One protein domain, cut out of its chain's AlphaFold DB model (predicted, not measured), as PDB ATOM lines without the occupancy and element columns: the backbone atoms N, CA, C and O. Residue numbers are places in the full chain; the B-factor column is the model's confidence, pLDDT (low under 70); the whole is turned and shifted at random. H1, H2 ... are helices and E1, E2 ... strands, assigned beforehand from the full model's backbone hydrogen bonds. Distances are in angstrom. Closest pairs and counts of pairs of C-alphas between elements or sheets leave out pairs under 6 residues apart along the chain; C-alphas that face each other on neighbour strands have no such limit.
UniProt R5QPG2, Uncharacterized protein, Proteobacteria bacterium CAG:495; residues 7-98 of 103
ATOM      1  N   TYR A   7      -1.014 -41.206 -38.343       76.75
ATOM      2  CA  TYR A   7       0.351 -41.252 -38.880       76.75
ATOM      3  C   TYR A   7       0.400 -41.329 -40.420       76.75
ATOM      4  O   TYR A   7       1.376 -40.888 -41.022       76.75
ATOM      5  N   LEU A   8      -0.628 -41.891 -41.075       77.12
ATOM      6  CA  LEU A   8      -0.718 -41.925 -42.540       77.12
ATOM      7  C   LEU A   8      -1.087 -40.550 -43.091       77.12
ATOM      8  O   LEU A   8      -0.482 -40.112 -44.065       77.12
ATOM      9  N   LEU A   9      -2.009 -39.848 -42.424       75.94
ATOM     10  CA  LEU A   9      -2.312 -38.446 -42.726       75.94
ATOM     11  C   LEU A   9      -1.049 -37.587 -42.589       75.94
ATOM     12  O   LEU A   9      -0.694 -36.876 -43.522       75.94
ATOM     13  N   GLU A  10      -0.306 -37.732 -41.489       76.25
ATOM     14  CA  GLU A  10       0.943 -36.993 -41.258       76.25
ATOM     15  C   GLU A  10       2.040 -37.301 -42.297       76.25
ATOM     16  O   GLU A  10       2.823 -36.417 -42.638       76.25
ATOM     17  N   LYS A  11       2.093 -38.518 -42.863       80.06
ATOM     18  CA  LYS A  11       3.017 -38.842 -43.971       80.06
ATOM     19  C   LYS A  11       2.667 -38.108 -45.263       80.06
ATOM     20  O   LYS A  11       3.568 -37.605 -45.929       80.06
ATOM     21  N   VAL A  12       1.383 -38.052 -45.619       77.44
ATOM     22  CA  VAL A  12       0.910 -37.312 -46.804       77.44
ATOM     23  C   VAL A  12       1.194 -35.822 -46.637       77.44
ATOM     24  O   VAL A  12       1.713 -35.179 -47.543       77.44
ATOM     25  N   ILE A  13       0.934 -35.315 -45.437       75.19
ATOM     26  CA  ILE A  13       1.253 -33.962 -44.992       75.19
ATOM     27  C   ILE A  13       2.740 -33.649 -45.176       75.19
ATOM     28  O   ILE A  13       3.078 -32.701 -45.876       75.19
ATOM     29  N   LYS A  14       3.633 -34.480 -44.627       78.31
ATOM     30  CA  LYS A  14       5.084 -34.316 -44.777       78.31
ATOM     31  C   LYS A  14       5.500 -34.291 -46.247       78.31
ATOM     32  O   LYS A  14       6.292 -33.441 -46.631       78.31
ATOM     33  N   LYS A  15       4.958 -35.195 -47.066       80.62
ATOM     34  CA  LYS A  15       5.260 -35.244 -48.501       80.62
ATOM     35  C   LYS A  15       4.867 -33.939 -49.202       80.62
ATOM     36  O   LYS A  15       5.703 -33.363 -49.883       80.62
ATOM     37  N   ALA A  16       3.655 -33.442 -48.961       73.75
ATOM     38  CA  ALA A  16       3.183 -32.185 -49.541       73.75
ATOM     39  C   ALA A  16       4.028 -30.976 -49.105       73.75
ATOM     40  O   ALA A  16       4.279 -30.078 -49.900       73.75
ATOM     41  N   VAL A  17       4.497 -30.964 -47.853       77.12
ATOM     42  CA  VAL A  17       5.383 -29.914 -47.330       77.12
ATOM     43  C   VAL A  17       6.761 -29.959 -47.997       77.12
ATOM     44  O   VAL A  17       7.302 -28.916 -48.342       77.12
ATOM     45  N   VAL A  18       7.317 -31.156 -48.210       76.75
ATOM     46  CA  VAL A  18       8.629 -31.332 -48.858       76.75
ATOM     47  C   VAL A  18       8.590 -31.008 -50.356       76.75
ATOM     48  O   VAL A  18       9.586 -30.547 -50.907       76.75
ATOM     49  N   GLU A  19       7.451 -31.236 -51.011       77.69
ATOM     50  CA  GLU A  19       7.218 -30.873 -52.417       77.69
ATOM     51  C   GLU A  19       6.907 -29.377 -52.609       77.69
ATOM     52  O   GLU A  19       6.941 -28.887 -53.736       77.69
ATOM     53  N   GLY A  20       6.596 -28.661 -51.524       73.25
ATOM     54  CA  GLY A  20       6.293 -27.233 -51.528       73.25
ATOM     55  C   GLY A  20       7.531 -26.333 -51.533       73.25
ATOM     56  O   GLY A  20       8.656 -26.751 -51.813       73.25
ATOM     57  N   GLU A  21       7.313 -25.058 -51.208       74.25
ATOM     58  CA  GLU A  21       8.392 -24.081 -51.113       74.25
ATOM     59  C   GLU A  21       9.334 -24.420 -49.951       74.25
ATOM     60  O   GLU A  21       8.916 -24.633 -48.806       74.25
ATOM     61  N   LYS A  22      10.631 -24.465 -50.266       82.00
ATOM     62  CA  LYS A  22      11.698 -24.697 -49.298       82.00
ATOM     63  C   LYS A  22      12.737 -23.596 -49.388       82.00
ATOM     64  O   LYS A  22      13.035 -23.087 -50.467       82.00
ATOM     65  N   LYS A  23      13.339 -23.291 -48.249       84.12
ATOM     66  CA  LYS A  23      14.442 -22.350 -48.122       84.12
ATOM     67  C   LYS A  23      15.621 -23.045 -47.474       84.12
ATOM     68  O   LYS A  23      15.452 -23.833 -46.551       84.12
ATOM     69  N   GLU A  24      16.814 -22.744 -47.954       86.94
ATOM     70  CA  GLU A  24      18.045 -23.216 -47.337       86.94
ATOM     71  C   GLU A  24      18.664 -22.085 -46.514       86.94
ATOM     72  O   GLU A  24      18.767 -20.954 -46.992       86.94
ATOM     73  N   ILE A  25      19.018 -22.371 -45.260       85.12
ATOM     74  CA  ILE A  25      19.647 -21.416 -44.338       85.12
ATOM     75  C   ILE A  25      20.807 -22.128 -43.646       85.12
ATOM     76  O   ILE A  25      20.571 -23.019 -42.830       85.12
ATOM     77  N   ALA A  26      22.043 -21.739 -43.976       84.44
ATOM     78  CA  ALA A  26      23.271 -22.329 -43.425       84.44
ATOM     79  C   ALA A  26      23.231 -23.872 -43.421       84.44
ATOM     80  O   ALA A  26      23.251 -24.498 -42.366       84.44
ATOM     81  N   GLY A  27      23.010 -24.476 -44.596       83.00
ATOM     82  CA  GLY A  27      22.917 -25.932 -44.769       83.00
ATOM     83  C   GLY A  27      21.621 -26.576 -44.257       83.00
ATOM     84  O   GLY A  27      21.324 -27.722 -44.597       83.00
ATOM     85  N   ASN A  28      20.803 -25.863 -43.480       86.94
ATOM     86  CA  ASN A  28      19.528 -26.364 -42.985       86.94
ATOM     87  C   ASN A  28      18.408 -26.173 -44.009       86.94
ATOM     88  O   ASN A  28      18.258 -25.103 -44.600       86.94
ATOM     89  N   GLN A  29      17.563 -27.191 -44.162       87.44
ATOM     90  CA  GLN A  29      16.407 -27.146 -45.051       87.44
ATOM     91  C   GLN A  29      15.163 -26.748 -44.269       87.44
ATOM     92  O   GLN A  29      14.700 -27.500 -43.414       87.44
ATOM     93  N   VAL A  30      14.608 -25.585 -44.580       87.25
ATOM     94  CA  VAL A  30      13.399 -25.044 -43.962       87.25
ATOM     95  C   VAL A  30      12.235 -25.185 -44.931       87.25
ATOM     96  O   VAL A  30      12.283 -24.678 -46.048       87.25
ATOM     97  N   TYR A  31      11.184 -25.863 -44.494       85.44
ATOM     98  CA  TYR A  31       9.973 -26.097 -45.262       85.44
ATOM     99  C   TYR A  31       8.795 -25.343 -44.653       85.44
ATOM    100  O   TYR A  31       8.620 -25.343 -43.428       85.44
ATOM    101  N   PHE A  32       7.962 -24.763 -45.518       76.31
ATOM    102  CA  PHE A  32       6.793 -23.977 -45.130       76.31
ATOM    103  C   PHE A  32       5.508 -24.719 -45.498       76.31
ATOM    104  O   PHE A  32       5.144 -24.810 -46.671       76.31
ATOM    105  N   PRO A  33       4.786 -25.276 -44.518       66.25
ATOM    106  CA  PRO A  33       3.501 -25.886 -44.760       66.25
ATOM    107  C   PRO A  33       2.469 -24.826 -45.161       66.25
ATOM    108  O   PRO A  33       2.274 -23.832 -44.463       66.25
ATOM    109  N   SER A  34       1.733 -25.066 -46.246       63.09
ATOM    110  CA  SER A  34       0.640 -24.191 -46.671       63.09
ATOM    111  C   SER A  34      -0.546 -24.264 -45.689       63.09
ATOM    112  O   SER A  34      -1.373 -25.172 -45.785       63.09
ATOM    113  N   GLY A  35      -0.620 -23.333 -44.731       57.78
ATOM    114  CA  GLY A  35      -1.791 -22.901 -43.938       57.78
ATOM    115  C   GLY A  35      -2.518 -23.904 -43.018       57.78
ATOM    116  O   GLY A  35      -2.997 -23.519 -41.960       57.78
ATOM    117  N   LYS A  36      -2.629 -25.190 -43.369       57.19
ATOM    118  CA  LYS A  36      -3.489 -26.177 -42.678       57.19
ATOM    119  C   LYS A  36      -2.785 -27.012 -41.606       57.19
ATOM    120  O   LYS A  36      -3.404 -27.897 -41.024       57.19
ATOM    121  N   PHE A  37      -1.506 -26.761 -41.350       59.69
ATOM    122  CA  PHE A  37      -0.676 -27.642 -40.522       59.69
ATOM    123  C   PHE A  37      -0.507 -27.158 -39.075       59.69
ATOM    124  O   PHE A  37       0.100 -27.854 -38.266       59.69
ATOM    125  N   GLU A  38      -1.088 -26.005 -38.726       55.94
ATOM    126  CA  GLU A  38      -0.815 -25.282 -37.476       55.94
ATOM    127  C   GLU A  38      -1.147 -26.069 -36.193       55.94
ATOM    128  O   GLU A  38      -0.480 -25.883 -35.175       55.94
ATOM    129  N   ARG A  39      -2.132 -26.981 -36.211       56.66
ATOM    130  CA  ARG A  39      -2.495 -27.793 -35.036       56.66
ATOM    131  C   ARG A  39      -2.593 -29.274 -35.381       56.66
ATOM    132  O   ARG A  39      -3.374 -29.677 -36.237       56.66
ATOM    133  N   GLY A  40      -1.803 -30.094 -34.688       60.16
ATOM    134  CA  GLY A  40      -1.899 -31.550 -34.744       60.16
ATOM    135  C   GLY A  40      -1.048 -32.262 -35.799       60.16
ATOM    136  O   GLY A  40      -1.058 -33.493 -35.828       60.16
ATOM    137  N   CYS A  41      -0.303 -31.554 -36.645       67.31
ATOM    138  CA  CYS A  41       0.630 -32.199 -37.570       67.31
ATOM    139  C   CYS A  41       1.898 -32.661 -36.853       67.31
ATOM    140  O   CYS A  41       2.357 -32.025 -35.908       67.31
ATOM    141  N   PHE A  42       2.452 -33.783 -37.315       72.25
ATOM    142  CA  PHE A  42       3.636 -34.442 -36.756       72.25
ATOM    143  C   PHE A  42       3.502 -34.945 -35.308       72.25
ATOM    144  O   PHE A  42       4.446 -35.550 -34.802       72.25
ATOM    145  N   GLU A  43       2.360 -34.774 -34.630       71.38
ATOM    146  CA  GLU A  43       2.146 -35.263 -33.260       71.38
ATOM    147  C   GLU A  43       2.362 -36.777 -33.153       71.38
ATOM    148  O   GLU A  43       2.992 -37.234 -32.196       71.38
ATOM    149  N   GLY A  44       1.926 -37.539 -34.158       71.44
ATOM    150  CA  GLY A  44       2.127 -38.984 -34.250       71.44
ATOM    151  C   GLY A  44       3.545 -39.411 -34.649       71.44
ATOM    152  O   GLY A  44       3.914 -40.568 -34.431       71.44
ATOM    153  N   MET A  45       4.371 -38.511 -35.192       76.81
ATOM    154  CA  MET A  45       5.753 -38.813 -35.579       76.81
ATOM    155  C   MET A  45       6.708 -38.703 -34.383       76.81
ATOM    156  O   MET A  45       6.934 -37.622 -33.842       76.81
ATOM    157  N   ARG A  46       7.305 -39.830 -33.975       76.31
ATOM    158  CA  ARG A  46       8.261 -39.892 -32.848       76.31
ATOM    159  C   ARG A  46       9.663 -39.374 -33.185       76.31
ATOM    160  O   ARG A  46      10.385 -38.967 -32.286       76.31
ATOM    161  N   HIS A  47      10.045 -39.402 -34.460       80.31
ATOM    162  CA  HIS A  47      11.385 -39.011 -34.920       80.31
ATOM    163  C   HIS A  47      11.523 -37.512 -35.214       80.31
ATOM    164  O   HIS A  47      12.627 -37.043 -35.478       80.31
ATOM    165  N   VAL A  48      10.412 -36.775 -35.174       84.69
ATOM    166  CA  VAL A  48      10.382 -35.328 -35.380       84.69
ATOM    167  C   VAL A  48      10.358 -34.668 -34.009       84.69
ATOM    168  O   VAL A  48       9.409 -34.858 -33.241       84.69
ATOM    169  N   ALA A  49      11.409 -33.917 -33.687       87.75
ATOM    170  CA  ALA A  49      11.440 -33.108 -32.479       87.75
ATOM    171  C   ALA A  49      10.454 -31.952 -32.638       87.75
ATOM    172  O   ALA A  49      10.439 -31.292 -33.669       87.75
ATOM    173  N   LYS A  50       9.621 -31.714 -31.633       87.62
ATOM    174  CA  LYS A  50       8.614 -30.657 -31.674       87.62
ATOM    175  C   LYS A  50       9.035 -29.557 -30.723       87.62
ATOM    176  O   LYS A  50       9.389 -29.869 -29.587       87.62
ATOM    177  N   VAL A  51       9.023 -28.318 -31.195       88.12
ATOM    178  CA  VAL A  51       9.492 -27.166 -30.424       88.12
ATOM    179  C   VAL A  51       8.483 -26.031 -30.518       88.12
ATOM    180  O   VAL A  51       7.948 -25.766 -31.596       88.12
ATOM    181  N   SER A  52       8.212 -25.375 -29.395       83.88
ATOM    182  CA  SER A  52       7.326 -24.204 -29.327       83.88
ATOM    183  C   SER A  52       8.047 -22.923 -28.921       83.88
ATOM    184  O   SER A  52       7.464 -21.856 -28.992       83.88
ATOM    185  N   ASN A  53       9.313 -22.985 -28.510       86.69
ATOM    186  CA  ASN A  53      10.056 -21.802 -28.080       86.69
ATOM    187  C   ASN A  53      11.533 -21.851 -28.493       86.69
ATOM    188  O   ASN A  53      12.068 -22.891 -28.887       86.69
ATOM    189  N   VAL A  54      12.208 -20.707 -28.361       86.94
ATOM    190  CA  VAL A  54      13.625 -20.532 -28.717       86.94
ATOM    191  C   VAL A  54      14.543 -21.507 -27.974       86.94
ATOM    192  O   VAL A  54      15.445 -22.081 -28.584       86.94
ATOM    193  N   LYS A  55      14.317 -21.743 -26.674       88.12
ATOM    194  CA  LYS A  55      15.174 -22.632 -25.868       88.12
ATOM    195  C   LYS A  55      15.079 -24.082 -26.343       88.12
ATOM    196  O   LYS A  55      16.092 -24.772 -26.452       88.12
ATOM    197  N   GLU A  56      13.869 -24.545 -26.636       89.94
ATOM    198  CA  GLU A  56      13.628 -25.876 -27.192       89.94
ATOM    199  C   GLU A  56      14.233 -26.028 -28.582       89.94
ATOM    200  O   GLU A  56      14.866 -27.048 -28.854       89.94
ATOM    201  N   LEU A  57      14.104 -25.004 -29.429       89.31
ATOM    202  CA  LEU A  57      14.717 -24.988 -30.752       89.31
ATOM    203  C   LEU A  57      16.244 -25.089 -30.657       89.31
ATOM    204  O   LEU A  57      16.829 -25.962 -31.292       89.31
ATOM    205  N   GLN A  58      16.891 -24.277 -29.817       89.50
ATOM    206  CA  GLN A  58      18.343 -24.344 -29.601       89.50
ATOM    207  C   GLN A  58      18.783 -25.731 -29.116       89.50
ATOM    208  O   GLN A  58      19.723 -26.319 -29.658       89.50
ATOM    209  N   LYS A  59      18.061 -26.308 -28.149       90.69
ATOM    210  CA  LYS A  59      18.339 -27.659 -27.647       90.69
ATOM    211  C   LYS A  59      18.167 -28.725 -28.737       90.69
ATOM    212  O   LYS A  59      18.966 -29.658 -28.819       90.69
ATOM    213  N   ALA A  60      17.140 -28.600 -29.576       89.81
ATOM    214  CA  ALA A  60      16.888 -29.515 -30.684       89.81
ATOM    215  C   ALA A  60      17.953 -29.394 -31.783       89.81
ATOM    216  O   ALA A  60      18.381 -30.416 -32.325       89.81
ATOM    217  N   MET A  61      18.439 -28.184 -32.070       88.81
ATOM    218  CA  MET A  61      19.536 -27.949 -33.011       88.81
ATOM    219  C   MET A  61      20.838 -28.582 -32.509       88.81
ATOM    220  O   MET A  61      21.442 -29.367 -33.230       88.81
ATOM    221  N   GLN A  62      21.210 -28.391 -31.243       88.62
ATOM    222  CA  GLN A  62      22.447 -28.960 -30.685       88.62
ATOM    223  C   GLN A  62      22.420 -30.492 -30.527       88.62
ATOM    224  O   GLN A  62      23.463 -31.144 -30.447       88.62
ATOM    225  N   ASN A  63      21.234 -31.107 -30.494       87.56
ATOM    226  CA  ASN A  63      21.105 -32.552 -30.342       87.56
ATOM    227  C   ASN A  63      21.402 -33.296 -31.657       87.56
ATOM    228  O   ASN A  63      20.570 -33.322 -32.564       87.56
ATOM    229  N   LYS A  64      22.549 -33.977 -31.748       84.94
ATOM    230  CA  LYS A  64      22.965 -34.741 -32.945       84.94
ATOM    231  C   LYS A  64      22.018 -35.887 -33.332       84.94
ATOM    232  O   LYS A  64      21.995 -36.290 -34.491       84.94
ATOM    233  N   ASN A  65      21.217 -36.395 -32.393       86.81
ATOM    234  CA  ASN A  65      20.253 -37.469 -32.663       86.81
ATOM    235  C   ASN A  65      18.960 -36.956 -33.313       86.81
ATOM    236  O   ASN A  65      18.166 -37.745 -33.822       86.81
ATOM    237  N   VAL A  66      18.737 -35.640 -33.301       87.56
ATOM    238  CA  VAL A  66      17.575 -35.005 -33.922       87.56
ATOM    239  C   VAL A  66      17.942 -34.589 -35.339       87.56
ATOM    240  O   VAL A  66      18.784 -33.714 -35.524       87.56
ATOM    241  N   ARG A  67      17.291 -35.189 -36.336       88.31
ATOM    242  CA  ARG A  67      17.452 -34.816 -37.754       88.31
ATOM    243  C   ARG A  67      16.330 -33.922 -38.271       88.31
ATOM    244  O   ARG A  67      16.549 -33.117 -39.169       88.31
ATOM    245  N   GLU A  68      15.144 -34.074 -37.693       90.31
ATOM    246  CA  GLU A  68      13.924 -33.408 -38.131       90.31
ATOM    247  C   GLU A  68      13.289 -32.645 -36.970       90.31
ATOM    248  O   GLU A  68      13.137 -33.194 -35.875       90.31
ATOM    249  N   ILE A  69      12.912 -31.390 -37.213       89.81
ATOM    250  CA  ILE A  69      12.345 -30.487 -36.210       89.81
ATOM    251  C   ILE A  69      11.062 -29.869 -36.766       89.81
ATOM    252  O   ILE A  69      11.069 -29.317 -37.861       89.81
ATOM    253  N   TYR A  70       9.966 -29.945 -36.019       87.94
ATOM    254  CA  TYR A  70       8.745 -29.191 -36.273       87.94
ATOM    255  C   TYR A  70       8.656 -28.018 -35.302       87.94
ATOM    256  O   TYR A  70       8.692 -28.210 -34.086       87.94
ATOM    257  N   VAL A  71       8.545 -26.815 -35.855       86.62
ATOM    258  CA  VAL A  71       8.450 -25.561 -35.114       86.62
ATOM    259  C   VAL A  71       6.995 -25.119 -35.125       86.62
ATOM    260  O   VAL A  71       6.447 -24.806 -36.184       86.62
ATOM    261  N   TYR A  72       6.355 -25.114 -33.956       80.44
ATOM    262  CA  TYR A  72       5.011 -24.564 -33.824       80.44
ATOM    263  C   TYR A  72       5.034 -23.046 -33.992       80.44
ATOM    264  O   TYR A  72       6.018 -22.379 -33.672       80.44
ATOM    265  N   ARG A  73       3.914 -22.496 -34.459       73.62
ATOM    266  CA  ARG A  73       3.680 -21.057 -34.411       73.62
ATOM    267  C   ARG A  73       3.505 -20.634 -32.954       73.62
ATOM    268  O   ARG A  73       2.497 -20.965 -32.334       73.62
ATOM    269  N   ASP A  74       4.483 -19.904 -32.444       72.44
ATOM    270  CA  ASP A  74       4.483 -19.327 -31.104       72.44
ATOM    271  C   ASP A  74       4.723 -17.815 -31.198       72.44
ATOM    272  O   ASP A  74       5.217 -17.328 -32.214       72.44
ATOM    273  N   ARG A  75       4.346 -17.054 -30.166       68.12
ATOM    274  CA  ARG A  75       4.586 -15.602 -30.140       68.12
ATOM    275  C   ARG A  75       6.073 -15.275 -30.073       68.12
ATOM    276  O   ARG A  75       6.475 -14.241 -30.598       68.12
ATOM    277  N   ASP A  76       6.857 -16.148 -29.447       71.06
ATOM    278  CA  ASP A  76       8.275 -15.906 -29.195       71.06
ATOM    279  C   ASP A  76       9.182 -16.390 -30.328       71.06
ATOM    280  O   ASP A  76      10.373 -16.099 -30.302       71.06
ATOM    281  N   LEU A  77       8.667 -17.132 -31.313       76.00
ATOM    282  CA  LEU A  77       9.429 -17.587 -32.478       76.00
ATOM    283  C   LEU A  77       9.023 -16.774 -33.701       76.00
ATOM    284  O   LEU A  77       7.977 -17.004 -34.305       76.00
ATOM    285  N   ASP A  78       9.878 -15.821 -34.058       74.94
ATOM    286  CA  ASP A  78       9.709 -14.964 -35.216       74.94
ATOM    287  C   ASP A  78      10.737 -15.307 -36.300       74.94
ATOM    288  O   ASP A  78      11.694 -16.063 -36.114       74.94
ATOM    289  N   ARG A  79      10.552 -14.735 -37.487       77.19
ATOM    290  CA  ARG A  79      11.482 -14.933 -38.603       77.19
ATOM    291  C   ARG A  79      12.927 -14.598 -38.224       77.19
ATOM    292  O   ARG A  79      13.845 -15.284 -38.677       77.19
ATOM    293  N   ARG A  80      13.149 -13.530 -37.454       80.75
ATOM    294  CA  ARG A  80      14.498 -13.027 -37.164       80.75
ATOM    295  C   ARG A  80      15.251 -13.982 -36.253       80.75
ATOM    296  O   ARG A  80      16.386 -14.336 -36.563       80.75
ATOM    297  N   ASN A  81      14.627 -14.412 -35.163       84.81
ATOM    298  CA  ASN A  81      15.264 -15.317 -34.223       84.81
ATOM    299  C   ASN A  81      15.419 -16.726 -34.803       84.81
ATOM    300  O   ASN A  81      16.483 -17.313 -34.629       84.81
ATOM    301  N   LEU A  82      14.451 -17.220 -35.583       83.56
ATOM    302  CA  LEU A  82      14.566 -18.507 -36.262       83.56
ATOM    303  C   LEU A  82      15.725 -18.488 -37.262       83.56
ATOM    304  O   LEU A  82      16.575 -19.369 -37.209       83.56
ATOM    305  N   THR A  83      15.811 -17.460 -38.116       84.69
ATOM    306  CA  THR A  83      16.928 -17.315 -39.071       84.69
ATOM    307  C   THR A  83      18.265 -17.308 -38.343       84.69
ATOM    308  O   THR A  83      19.135 -18.107 -38.667       84.69
ATOM    309  N   ARG A  84      18.398 -16.473 -37.305       87.81
ATOM    310  CA  ARG A  84      19.636 -16.352 -36.533       87.81
ATOM    311  C   ARG A  84      20.052 -17.676 -35.886       87.81
ATOM    312  O   ARG A  84      21.212 -18.055 -35.968       87.81
ATOM    313  N   ILE A  85      19.117 -18.399 -35.266       87.69
ATOM    314  CA  ILE A  85      19.410 -19.691 -34.626       87.69
ATOM    315  C   ILE A  85      19.848 -20.728 -35.666       87.69
ATOM    316  O   ILE A  85      20.740 -21.527 -35.386       87.69
ATOM    317  N   LEU A  86      19.234 -20.728 -36.851       87.12
ATOM    318  CA  LEU A  86      19.611 -21.634 -37.936       87.12
ATOM    319  C   LEU A  86      20.990 -21.290 -38.513       87.12
ATOM    320  O   LEU A  86      21.782 -22.198 -38.737       87.12
ATOM    321  N   GLU A  87      21.305 -20.006 -38.692       86.56
ATOM    322  CA  GLU A  87      22.626 -19.539 -39.141       86.56
ATOM    323  C   GLU A  87      23.740 -19.873 -38.141       86.56
ATOM    324  O   GLU A  87      24.835 -20.262 -38.536       86.56
ATOM    325  N   GLU A  88      23.454 -19.783 -36.840       87.06
ATOM    326  CA  GLU A  88      24.390 -20.162 -35.776       87.06
ATOM    327  C   GLU A  88      24.606 -21.691 -35.682       87.06
ATOM    328  O   GLU A  88      25.519 -22.140 -34.989       87.06
ATOM    329  N   ASN A  89      23.780 -22.508 -36.351       79.19
ATOM    330  CA  ASN A  89      23.802 -23.969 -36.248       79.19
ATOM    331  C   ASN A  89      23.756 -24.649 -37.631       79.19
ATOM    332  O   ASN A  89      22.719 -25.171 -38.045       79.19
ATOM    333  N   ASP A  90      24.903 -24.727 -38.307       71.25
ATOM    334  CA  ASP A  90      25.078 -25.471 -39.567       71.25
ATOM    335  C   ASP A  90      25.212 -26.984 -39.311       71.25
ATOM    336  O   ASP A  90      26.302 -27.554 -39.232       71.25
ATOM    337  N   LEU A  91      24.074 -27.638 -39.066       77.44
ATOM    338  CA  LEU A  91      24.004 -29.078 -38.785       77.44
ATOM    339  C   LEU A  91      23.179 -29.848 -39.822       77.44
ATOM    340  O   LEU A  91      22.876 -31.025 -39.604       77.44
ATOM    341  N   GLY A  92      22.807 -29.207 -40.933       83.50
ATOM    342  CA  GLY A  92      22.105 -29.858 -42.040       83.50
ATOM    343  C   GLY A  92      20.741 -30.440 -41.662       83.50
ATOM    344  O   GLY A  92      20.372 -31.520 -42.129       83.50
ATOM    345  N   LYS A  93      20.004 -29.788 -40.755       88.94
ATOM    346  CA  LYS A  93      18.732 -30.314 -40.245       88.94
ATOM    347  C   LYS A  93      17.568 -29.976 -41.160       88.94
ATOM    348  O   LYS A  93      17.583 -28.990 -41.891       88.94
ATOM    349  N   THR A  94      16.528 -30.801 -41.087       89.25
ATOM    350  CA  THR A  94      15.240 -30.527 -41.727       89.25
ATOM    351  C   THR A  94      14.305 -29.858 -40.727       89.25
ATOM    352  O   THR A  94      13.992 -30.439 -39.685       89.25
ATOM    353  N   ILE A  95      13.848 -28.653 -41.046       88.62
ATOM    354  CA  ILE A  95      12.943 -27.853 -40.229       88.62
ATOM    355  C   ILE A  95      11.618 -27.693 -40.961       88.62
ATOM    356  O   ILE A  95      11.565 -27.204 -42.082       88.62
ATOM    357  N   TYR A  96      10.533 -28.066 -40.302       86.19
ATOM    358  CA  TYR A  96       9.170 -27.810 -40.742       86.19
ATOM    359  C   TYR A  96       8.632 -26.641 -39.918       86.19
ATOM    360  O   TYR A  96       8.428 -26.774 -38.710       86.19
ATOM    361  N   CYS A  97       8.437 -25.486 -40.543       82.31
ATOM    362  CA  CYS A  97       8.064 -24.260 -39.846       82.31
ATOM    363  C   CYS A  97       6.560 -24.020 -39.962       82.31
ATOM    364  O   CYS A  97       6.083 -23.701 -41.040       82.31
ATOM    365  N   GLY A  98       5.798 -24.143 -38.875       77.00
ATOM    366  CA  GLY A  98       4.335 -23.990 -38.873       77.00
ATOM    367  C   GLY A  98       3.806 -22.580 -39.183       77.00
ATOM    368  O   GLY A  98       2.608 -22.351 -39.058       77.00
TER     369      GLY A  98
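This is residues 7 to 98 of the 103 residues of an uncharacterized protein of Proteobacteria bacterium CAG:495 (UniProt R5QPG2). A strongly twisted sheet of five short strands has two helices, H2 and H3, side by side over one face. A third helix, H1, only grazes the sheet with residues 14 to 19. The 92 printed residues include three named helices and five named strands, H1 E1 E2 E3 H2 E4 H3 E5, class mixed; the mixed sheet runs E1 E2 E5 E4 E3. The whole is compact, radius of gyration of the C-alphas 12.1 A, spanning 33 by 25 by 24 A.

H1, residues 7 to 19, comes closest to E2, residues 28 to 31, at the C-alphas of Val 17 and Tyr 31, 6.3 A. E1, residues 22 to 25, and E2 form an antiparallel hairpin, with N 23 and O 30 at 2.8 A. E5, residues 94 to 97, is parallel to E2, with N 95 and O 29 at 2.8 A. E4, residues 68 to 71, is parallel to E5, with N 71 and O 96 at 2.9 A, and to E3, residues 48 to 51, with N 70 and O 49 at 2.7 A. H2, residues 54 to 62, lies over E4 and E3 at a height over the sheet of 9.0 A, closest at the C-alphas of Val 51 and Leu 57, 5.7 A. H3, residues 79 to 87, lies over E2 on the same face, height 9.1 A, its closest C-alphas to E2 being those of Asn 28 and Leu 86, 6.9 A. H2 and H3 only just touch, with 3 pairs of C-alphas within 8 A, the closest Gln 58 and Ile 85 at 6.9 A, the same way at a shallow tilt of 21 degrees. E3, H2, E4 and E4, H3, E5 are strand-helix-strand units, parallel neighbour strands with a helix between, both crossovers right-handed; the sheet and these helices make two layers. In H1, H2 and H3 every O i to N i+4 pair is within hydrogen-bond range.

H1 begins at C-alpha 7 (0.351, -41.252, -38.880) and measures 18.4 A, H2 12.4 A and H3 12.1 A. The strands measure from 9.6 A in E3 to 10.0 A in E4. E5 ends at C-alpha 97 (8.064, -24.260, -39.846).

The C-alphas farthest apart, those of Leu 8 and Glu 88, are 33.9 A apart. The printed part has no cut. The link from E2 to E3, residues 32 to 47, is long. Confidence is under 70 at residues 33 to 41 and residue 75.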